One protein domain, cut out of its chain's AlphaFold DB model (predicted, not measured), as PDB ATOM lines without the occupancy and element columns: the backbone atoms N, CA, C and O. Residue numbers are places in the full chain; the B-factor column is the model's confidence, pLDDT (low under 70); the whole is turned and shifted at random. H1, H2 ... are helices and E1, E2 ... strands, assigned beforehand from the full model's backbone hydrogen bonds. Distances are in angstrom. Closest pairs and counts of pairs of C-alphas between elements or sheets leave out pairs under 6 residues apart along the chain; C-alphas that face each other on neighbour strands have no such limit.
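AT A GLANCE: This is residues 955 to 1024 of the 1140 residues of the protein "CTDSPL2 protein" of Symbiodinium sp. CCMP2592 (UniProt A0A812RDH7). Picture a long rod: a narrow two-stranded hairpin, E1 and E2, with a wide loop of residues 969 to 994 at one end and the straight helix H1 leading away from the other. The far part of H1, within residues 1009 to 1024, sticks out free. The printed part has 70 residues, with E1, E2 and H1 in that order along it, and the two-stranded sheet, order E1 - E2, is antiparallel. The class is mixed, helices and strands, with under half of the residues, 33, in named elements. The whole is extended, with a radius of gyration of the C-alphas of 20.5 A and spans of 66 by 27 by 20 A.

IN THESE COORDINATES: Start at Ala 955 and read on to C-alpha 964 at (28.933, -44.959, -36.593), where strand E1, residues 964 to 968, begins; it is 12.3 A long. After the loop, find strand E2, residues 995 to 999, 12.7 A long. Helix H1, residues 1001 to 1023, then runs 33.0 A to C-alpha 1023 at (24.480, -7.037, -44.492).

HOW THE PARTS SIT: Look first at the hairpin of E1 and E2, antiparallel at 154 degrees between directions. C-alphas 967 and 996 face each other at 4.7 A. N 968 and O 995 are within hydrogen-bond range at 2.8 A, and so are N 997 and O 966 at 2.8 A. A tight link of one residue joins E2 to H1. The closest C-alphas of E1 and H1 are those of Lys 964 and Leu 1001, 6.7 A apart. In H1 every O i to N i+4 pair is within hydrogen-bond range.

THE WHOLE: The two C-alphas farthest apart, Arg 989 and Ser 1024, are 66.3 A apart. The printed part has no cut, and E1 to E2 is a long link of 26 residues. The mean pLDDT of the printed part is 72.1; look for low confidence, under 70, in 28 residues, among them 959 to 965 and 972 to 983.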
ATOM      1  N   ALA A 955      32.693 -38.216 -31.630       62.34
ATOM      2  CA  ALA A 955      32.436 -36.785 -31.841       62.34
ATOM      3  C   ALA A 955      31.874 -36.453 -33.254       62.34
ATOM      4  O   ALA A 955      32.344 -37.031 -34.243       62.34
ATOM      5  N   PRO A 956      30.896 -35.527 -33.394       53.91
ATOM      6  CA  PRO A 956      30.286 -35.192 -34.694       53.91
ATOM      7  C   PRO A 956      31.244 -34.515 -35.687       53.91
ATOM      8  O   PRO A 956      30.944 -34.414 -36.876       53.91
ATOM      9  N   GLU A 957      32.373 -34.024 -35.181       61.97
ATOM     10  CA  GLU A 957      33.382 -33.229 -35.886       61.97
ATOM     11  C   GLU A 957      34.419 -34.097 -36.625       61.97
ATOM     12  O   GLU A 957      35.162 -33.601 -37.469       61.97
ATOM     13  N   GLU A 958      34.462 -35.405 -36.348       70.38
ATOM     14  CA  GLU A 958      35.406 -36.343 -36.963       70.38
ATOM     15  C   GLU A 958      34.985 -36.713 -38.393       70.38
ATOM     16  O   GLU A 958      34.237 -37.663 -38.638       70.38
ATOM     17  N   GLU A 959      35.521 -35.965 -39.353       51.94
ATOM     18  CA  GLU A 959      35.112 -35.938 -40.765       51.94
ATOM     19  C   GLU A 959      35.281 -37.268 -41.542       51.94
ATOM     20  O   GLU A 959      34.731 -37.419 -42.630       51.94
ATOM     21  N   ASN A 960      36.002 -38.247 -40.981       53.88
ATOM     22  CA  ASN A 960      36.426 -39.481 -41.662       53.88
ATOM     23  C   ASN A 960      35.655 -40.760 -41.269       53.88
ATOM     24  O   ASN A 960      35.974 -41.834 -41.784       53.88
ATOM     25  N   VAL A 961      34.667 -40.698 -40.366       49.97
ATOM     26  CA  VAL A 961      33.984 -41.908 -39.855       49.97
ATOM     27  C   VAL A 961      32.587 -42.071 -40.461       49.97
ATOM     28  O   VAL A 961      31.571 -41.687 -39.878       49.97
ATOM     29  N   LEU A 962      32.540 -42.685 -41.644       46.09
ATOM     30  CA  LEU A 962      31.299 -43.139 -42.278       46.09
ATOM     31  C   LEU A 962      30.646 -44.255 -41.444       46.09
ATOM     32  O   LEU A 962      31.295 -45.246 -41.123       46.09
ATOM     33  N   ASN A 963      29.345 -44.115 -41.158       50.19
ATOM     34  CA  ASN A 963      28.507 -45.075 -40.420       50.19
ATOM     35  C   ASN A 963      29.024 -45.453 -39.016       50.19
ATOM     36  O   ASN A 963      29.623 -46.508 -38.810       50.19
ATOM     37  N   LYS A 964      28.709 -44.625 -38.010       59.38
ATOM     38  CA  LYS A 964      28.933 -44.959 -36.593       59.38
ATOM     39  C   LYS A 964      27.867 -45.972 -36.123       59.38
ATOM     40  O   LYS A 964      26.680 -45.652 -36.029       59.38
ATOM     41  N   PHE A 965      28.299 -47.206 -35.847       60.84
ATOM     42  CA  PHE A 965      27.478 -48.271 -35.260       60.84
ATOM     43  C   PHE A 965      27.602 -48.238 -33.732       60.84
ATOM     44  O   PHE A 965      28.616 -48.665 -33.182       60.84
ATOM     45  N   GLY A 966      26.568 -47.771 -33.035       70.50
ATOM     46  CA  GLY A 966      26.497 -47.901 -31.580       70.50
ATOM     47  C   GLY A 966      26.009 -49.296 -31.200       70.50
ATOM     48  O   GLY A 966      24.817 -49.573 -31.341       70.50
ATOM     49  N   LYS A 967      26.895 -50.176 -30.715       71.25
ATOM     50  CA  LYS A 967      26.467 -51.395 -30.010       71.25
ATOM     51  C   LYS A 967      25.882 -50.963 -28.664       71.25
ATOM     52  O   LYS A 967      26.594 -50.381 -27.853       71.25
ATOM     53  N   VAL A 968      24.605 -51.249 -28.448       76.12
ATOM     54  CA  VAL A 968      23.935 -51.089 -27.157       76.12
ATOM     55  C   VAL A 968      23.831 -52.474 -26.534       76.12
ATOM     56  O   VAL A 968      23.276 -53.403 -27.134       76.12
ATOM     57  N   GLU A 969      24.412 -52.623 -25.351       75.56
ATOM     58  CA  GLU A 969      24.226 -53.808 -24.521       75.56
ATOM     59  C   GLU A 969      22.939 -53.603 -23.725       75.56
ATOM     60  O   GLU A 969      22.793 -52.594 -23.042       75.56
ATOM     61  N   LEU A 970      21.976 -54.508 -23.899       75.06
ATOM     62  CA  LEU A 970      20.684 -54.435 -23.221       75.06
ATOM     63  C   LEU A 970      20.809 -55.118 -21.860       75.06
ATOM     64  O   LEU A 970      21.265 -56.262 -21.789       75.06
ATOM     65  N   THR A 971      20.378 -54.445 -20.799       76.25
ATOM     66  CA  THR A 971      20.221 -55.080 -19.484       76.25
ATOM     67  C   THR A 971      19.036 -56.055 -19.495       76.25
ATOM     68  O   THR A 971      18.138 -55.943 -20.331       76.25
ATOM     69  N   GLU A 972      18.981 -57.011 -18.559       68.69
ATOM     70  CA  GLU A 972      17.865 -57.978 -18.496       68.69
ATOM     71  C   GLU A 972      16.492 -57.296 -18.340       68.69
ATOM     72  O   GLU A 972      15.495 -57.772 -18.882       68.69
ATOM     73  N   SER A 973      16.451 -56.134 -17.679       65.44
ATOM     74  CA  SER A 973      15.279 -55.255 -17.558       65.44
ATOM     75  C   SER A 973      14.828 -54.602 -18.872       65.44
ATOM     76  O   SER A 973      13.667 -54.213 -18.990       65.44
ATOM     77  N   GLU A 974      15.712 -54.486 -19.864       58.94
ATOM     78  CA  GLU A 974      15.452 -53.845 -21.163       58.94
ATOM     79  C   GLU A 974      15.138 -54.855 -22.278       58.94
ATOM     80  O   GLU A 974      14.949 -54.472 -23.438       58.94
ATOM     81  N   LEU A 975      15.039 -56.150 -21.951       57.91
ATOM     82  CA  LEU A 975      14.663 -57.220 -22.881       57.91
ATOM     83  C   LEU A 975      13.170 -57.149 -23.253       57.91
ATOM     84  O   LEU A 975      12.350 -57.992 -22.884       57.91
ATOM     85  N   VAL A 976      12.810 -56.135 -24.038       57.19
ATOM     86  CA  VAL A 976      11.463 -55.966 -24.585       57.19
ATOM     87  C   VAL A 976      11.161 -57.100 -25.569       57.19
ATOM     88  O   VAL A 976      11.829 -57.251 -26.594       57.19
ATOM     89  N   TYR A 977      10.090 -57.854 -25.304       52.34
ATOM     90  CA  TYR A 977       9.529 -58.824 -26.249       52.34
ATOM     91  C   TYR A 977       9.072 -58.118 -27.530       52.34
ATOM     92  O   TYR A 977       7.957 -57.594 -27.622       52.34
ATOM     93  N   THR A 978       9.942 -58.099 -28.536       56.75
ATOM     94  CA  THR A 978       9.637 -57.470 -29.819       56.75
ATOM     95  C   THR A 978       8.546 -58.239 -30.568       56.75
ATOM     96  O   THR A 978       8.381 -59.457 -30.458       56.75
ATOM     97  N   ARG A 979       7.765 -57.499 -31.354       62.47
ATOM     98  CA  ARG A 979       6.954 -58.066 -32.433       62.47
ATOM     99  C   ARG A 979       7.769 -58.012 -33.715       62.47
ATOM    100  O   ARG A 979       8.558 -57.088 -33.905       62.47
ATOM    101  N   ASP A 980       7.564 -58.975 -34.602       67.44
ATOM    102  CA  ASP A 980       8.190 -58.942 -35.921       67.44
ATOM    103  C   ASP A 980       7.606 -57.810 -36.800       67.44
ATOM    104  O   ASP A 980       6.635 -57.135 -36.445       67.44
ATOM    105  N   ARG A 981       8.157 -57.627 -38.008       55.03
ATOM    106  CA  ARG A 981       7.660 -56.634 -38.987       55.03
ATOM    107  C   ARG A 981       6.212 -56.873 -39.459       55.03
ATOM    108  O   ARG A 981       5.667 -56.023 -40.158       55.03
ATOM    109  N   LYS A 982       5.590 -58.007 -39.119       67.12
ATOM    110  CA  LYS A 982       4.183 -58.341 -39.405       67.12
ATOM    111  C   LYS A 982       3.276 -58.131 -38.182       67.12
ATOM    112  O   LYS A 982       2.069 -58.338 -38.280       67.12
ATOM    113  N   GLY A 983       3.830 -57.695 -37.047       69.38
ATOM    114  CA  GLY A 983       3.110 -57.503 -35.787       69.38
ATOM    115  C   GLY A 983       2.858 -58.798 -35.008       69.38
ATOM    116  O   GLY A 983       2.180 -58.750 -33.971       69.38
ATOM    117  N   THR A 984       3.392 -59.931 -35.477       74.81
ATOM    118  CA  THR A 984       3.323 -61.228 -34.798       74.81
ATOM    119  C   THR A 984       4.292 -61.256 -33.615       74.81
ATOM    120  O   THR A 984       5.366 -60.655 -33.664       74.81
ATOM    121  N   LYS A 985       3.910 -61.937 -32.526       66.00
ATOM    122  CA  LYS A 985       4.796 -62.143 -31.371       66.00
ATOM    123  C   LYS A 985       6.011 -62.945 -31.845       66.00
ATOM    124  O   LYS A 985       5.829 -64.022 -32.417       66.00
ATOM    125  N   VAL A 986       7.221 -62.428 -31.634       74.50
ATOM    126  CA  VAL A 986       8.441 -63.210 -31.869       74.50
ATOM    127  C   VAL A 986       8.404 -64.427 -30.926       74.50
ATOM    128  O   VAL A 986       7.989 -64.262 -29.777       74.50
ATOM    129  N   PRO A 987       8.759 -65.648 -31.379       78.31
ATOM    130  CA  PRO A 987       8.738 -66.839 -30.534       78.31
ATOM    131  C   PRO A 987       9.464 -66.640 -29.199       78.31
ATOM    132  O   PRO A 987      10.571 -66.107 -29.176       78.31
ATOM    133  N   ASP A 988       8.869 -67.148 -28.115       66.94
ATOM    134  CA  ASP A 988       9.218 -66.885 -26.701       66.94
ATOM    135  C   ASP A 988      10.615 -67.378 -26.243       66.94
ATOM    136  O   ASP A 988      10.881 -67.495 -25.051       66.94
ATOM    137  N   ARG A 989      11.508 -67.700 -27.184       70.75
ATOM    138  CA  ARG A 989      12.881 -68.181 -26.964       70.75
ATOM    139  C   ARG A 989      13.948 -67.395 -27.738       70.75
ATOM    140  O   ARG A 989      15.118 -67.753 -27.673       70.75
ATOM    141  N   LEU A 990      13.574 -66.354 -28.486       69.94
ATOM    142  CA  LEU A 990      14.536 -65.475 -29.157       69.94
ATOM    143  C   LEU A 990      14.908 -64.309 -28.237       69.94
ATOM    144  O   LEU A 990      14.217 -63.295 -28.186       69.94
ATOM    145  N   GLN A 991      16.011 -64.476 -27.507       77.56
ATOM    146  CA  GLN A 991      16.626 -63.415 -26.713       77.56
ATOM    147  C   GLN A 991      17.366 -62.432 -27.633       77.56
ATOM    148  O   GLN A 991      18.151 -62.835 -28.495       77.56
ATOM    149  N   VAL A 992      17.128 -61.132 -27.450       76.94
ATOM    150  CA  VAL A 992      17.860 -60.076 -28.160       76.94
ATOM    151  C   VAL A 992      19.179 -59.839 -27.428       76.94
ATOM    152  O   VAL A 992      19.254 -59.010 -26.532       76.94
ATOM    153  N   MET A 993      20.220 -60.586 -27.800       75.12
ATOM    154  CA  MET A 993      21.531 -60.502 -27.138       75.12
ATOM    155  C   MET A 993      22.201 -59.129 -27.308       75.12
ATOM    156  O   MET A 993      22.873 -58.648 -26.398       75.12
ATOM    157  N   HIS A 994      22.044 -58.498 -28.476       78.06
ATOM    158  CA  HIS A 994      22.668 -57.217 -28.815       78.06
ATOM    159  C   HIS A 994      21.731 -56.369 -29.679       78.06
ATOM    160  O   HIS A 994      21.107 -56.888 -30.609       78.06
ATOM    161  N   ALA A 995      21.703 -55.059 -29.433       77.50
ATOM    162  CA  ALA A 995      21.080 -54.081 -30.316       77.50
ATOM    163  C   ALA A 995      22.156 -53.188 -30.954       77.50
ATOM    164  O   ALA A 995      23.118 -52.792 -30.301       77.50
ATOM    165  N   TYR A 996      21.992 -52.847 -32.233       78.12
ATOM    166  CA  TYR A 996      22.888 -51.928 -32.940       78.12
ATOM    167  C   TYR A 996      22.104 -50.694 -33.387       78.12
ATOM    168  O   TYR A 996      21.254 -50.780 -34.278       78.12
ATOM    169  N   ARG A 997      22.396 -49.534 -32.789       70.56
ATOM    170  CA  ARG A 997      21.881 -48.239 -33.245       70.56
ATOM    171  C   ARG A 997      22.750 -47.771 -34.411       70.56
ATOM    172  O   ARG A 997      23.891 -47.356 -34.221       70.56
ATOM    173  N   ILE A 998      22.207 -47.850 -35.623       74.56
ATOM    174  CA  ILE A 998      22.843 -47.297 -36.822       74.56
ATOM    175  C   ILE A 998      22.419 -45.832 -36.935       74.56
ATOM    176  O   ILE A 998      21.265 -45.548 -37.258       74.56
ATOM    177  N   GLN A 999      23.338 -44.901 -36.679       62.53
ATOM    178  CA  GLN A 999      23.144 -43.493 -37.027       62.53
ATOM    179  C   GLN A 999      23.917 -43.184 -38.306       62.53
ATOM    180  O   GLN A 999      25.143 -43.289 -38.363       62.53
ATOM    181  N   ASN A1000      23.182 -42.791 -39.347       72.56
ATOM    182  CA  ASN A1000      23.763 -42.413 -40.628       72.56
ATOM    183  C   ASN A1000      24.331 -40.985 -40.535       72.56
ATOM    184  O   ASN A1000      23.713 -40.015 -40.978       72.56
ATOM    185  N   LEU A1001      25.489 -40.870 -39.873       56.44
ATOM    186  CA  LEU A1001      26.140 -39.609 -39.499       56.44
ATOM    187  C   LEU A1001      26.395 -38.689 -40.703       56.44
ATOM    188  O   LEU A1001      26.380 -37.471 -40.563       56.44
ATOM    189  N   GLN A1002      26.564 -39.275 -41.890       58.53
ATOM    190  CA  GLN A1002      26.793 -38.574 -43.151       58.53
ATOM    191  C   GLN A1002      25.675 -37.558 -43.452       58.53
ATOM    192  O   GLN A1002      25.960 -36.395 -43.741       58.53
ATOM    193  N   ASN A1003      24.411 -37.944 -43.241       71.25
ATOM    194  CA  ASN A1003      23.262 -37.042 -43.379       71.25
ATOM    195  C   ASN A1003      23.284 -35.904 -42.342       71.25
ATOM    196  O   ASN A1003      22.781 -34.815 -42.611       71.25
ATOM    197  N   TRP A1004      23.853 -36.142 -41.156       71.94
ATOM    198  CA  TRP A1004      23.916 -35.149 -40.082       71.94
ATOM    199  C   TRP A1004      25.005 -34.106 -40.333       71.94
ATOM    200  O   TRP A1004      24.737 -32.908 -40.254       71.94
ATOM    201  N   THR A1005      26.208 -34.529 -40.731       75.69
ATOM    202  CA  THR A1005      27.284 -33.605 -41.119       75.69
ATOM    203  C   THR A1005      26.875 -32.763 -42.334       75.69
ATOM    204  O   THR A1005      27.131 -31.557 -42.362       75.69
ATOM    205  N   GLU A1006      26.170 -33.344 -43.311       71.75
ATOM    206  CA  GLU A1006      25.574 -32.586 -44.420       71.75
ATOM    207  C   GLU A1006      24.483 -31.607 -43.960       71.75
ATOM    208  O   GLU A1006      24.490 -30.448 -44.385       71.75
ATOM    209  N   PHE A1007      23.584 -32.019 -43.062       79.19
ATOM    210  CA  PHE A1007      22.552 -31.146 -42.491       79.19
ATOM    211  C   PHE A1007      23.153 -29.952 -41.740       79.19
ATOM    212  O   PHE A1007      22.761 -28.813 -41.998       79.19
ATOM    213  N   VAL A1008      24.148 -30.180 -40.878       84.31
ATOM    214  CA  VAL A1008      24.838 -29.124 -40.117       84.31
ATOM    215  C   VAL A1008      25.588 -28.169 -41.052       84.31
ATOM    216  O   VAL A1008      25.466 -26.950 -40.906       84.31
ATOM    217  N   ARG A1009      26.300 -28.685 -42.068       83.12
ATOM    218  CA  ARG A1009      26.939 -27.852 -43.107       83.12
ATOM    219  C   ARG A1009      25.910 -27.021 -43.886       83.12
ATOM    220  O   ARG A1009      26.156 -25.846 -44.157       83.12
ATOM    221  N   LYS A1010      24.749 -27.596 -44.221       82.06
ATOM    222  CA  LYS A1010      23.672 -26.903 -44.948       82.06
ATOM    223  C   LYS A1010      22.987 -25.837 -44.089       82.06
ATOM    224  O   LYS A1010      22.761 -24.738 -44.584       82.06
ATOM    225  N   GLN A1011      22.726 -26.112 -42.809       88.56
ATOM    226  CA  GLN A1011      22.245 -25.108 -41.853       88.56
ATOM    227  C   GLN A1011      23.225 -23.940 -41.721       88.56
ATOM    228  O   GLN A1011      22.794 -22.789 -41.765       88.56
ATOM    229  N   ARG A1012      24.530 -24.220 -41.591       92.12
ATOM    230  CA  ARG A1012      25.563 -23.179 -41.498       92.12
ATOM    231  C   ARG A1012      25.556 -22.274 -42.732       92.12
ATOM    232  O   ARG A1012      25.412 -21.066 -42.577       92.12
ATOM    233  N   ARG A1013      25.571 -22.863 -43.934       91.69
ATOM    234  CA  ARG A1013      25.487 -22.117 -45.201       91.69
ATOM    235  C   ARG A1013      24.230 -21.245 -45.289       91.69
ATOM    236  O   ARG A1013      24.326 -20.089 -45.671       91.69
ATOM    237  N   ILE A1014      23.062 -21.767 -44.904       90.00
ATOM    238  CA  ILE A1014      21.806 -20.994 -44.926       90.00
ATOM    239  C   ILE A1014      21.875 -19.791 -43.970       90.00
ATOM    240  O   ILE A1014      21.387 -18.718 -44.312       90.00
ATOM    241  N   ARG A1015      22.499 -19.933 -42.791       92.00
ATOM    242  CA  ARG A1015      22.704 -18.803 -41.864       92.00
ATOM    243  C   ARG A1015      23.662 -17.763 -42.455       92.00
ATOM    244  O   ARG A1015      23.325 -16.586 -42.461       92.00
ATOM    245  N   GLU A1016      24.783 -18.201 -43.027       94.19
ATOM    246  CA  GLU A1016      25.744 -17.332 -43.727       94.19
ATOM    247  C   GLU A1016      25.088 -16.573 -44.900       94.19
ATOM    248  O   GLU A1016      25.304 -15.372 -45.050       94.19
ATOM    249  N   GLU A1017      24.231 -17.231 -45.688       91.44
ATOM    250  CA  GLU A1017      23.449 -16.604 -46.766       91.44
ATOM    251  C   GLU A1017      22.432 -15.579 -46.225       91.44
ATOM    252  O   GLU A1017      22.332 -14.472 -46.758       91.44
ATOM    253  N   ILE A1018      21.709 -15.895 -45.142       91.00
ATOM    254  CA  ILE A1018      20.764 -14.969 -44.488       91.00
ATOM    255  C   ILE A1018      21.490 -13.738 -43.926       91.00
ATOM    256  O   ILE A1018      21.007 -12.613 -44.089       91.00
ATOM    257  N   ASP A1019      22.644 -13.921 -43.290       91.94
ATOM    258  CA  ASP A1019      23.414 -12.817 -42.716       91.94
ATOM    259  C   ASP A1019      24.106 -11.978 -43.802       91.94
ATOM    260  O   ASP A1019      24.095 -10.748 -43.716       91.94
ATOM    261  N   ALA A1020      24.573 -12.587 -44.896       90.31
ATOM    262  CA  ALA A1020      25.019 -11.854 -46.083       90.31
ATOM    263  C   ALA A1020      23.885 -11.012 -46.701       90.31
ATOM    264  O   ALA A1020      24.093  -9.842 -47.035       90.31
ATOM    265  N   LEU A1021      22.665 -11.556 -46.793       88.31
ATOM    266  CA  LEU A1021      21.491 -10.813 -47.261       88.31
ATOM    267  C   LEU A1021      21.143  -9.641 -46.329       88.31
ATOM    268  O   LEU A1021      20.893  -8.539 -46.822       88.31
ATOM    269  N   ARG A1022      21.213  -9.827 -45.003       89.25
ATOM    270  CA  ARG A1022      21.043  -8.745 -44.009       89.25
ATOM    271  C   ARG A1022      22.092  -7.637 -44.161       89.25
ATOM    272  O   ARG A1022      21.729  -6.461 -44.146       89.25
ATOM    273  N   VAL A1023      23.366  -7.996 -44.333       91.00
ATOM    274  CA  VAL A1023      24.480  -7.037 -44.492       91.00
ATOM    275  C   VAL A1023      24.413  -6.298 -45.830       91.00
ATOM    276  O   VAL A1023      24.706  -5.106 -45.878       91.00
ATOM    277  N   SER A1024      23.960  -6.954 -46.903       84.81
ATOM    278  CA  SER A1024      23.860  -6.368 -48.253       84.81
ATOM    279  C   SER A1024      22.869  -5.199 -48.392       84.81
ATOM    280  O   SER A1024      22.713  -4.650 -49.481       84.81
TER     281      SER A1024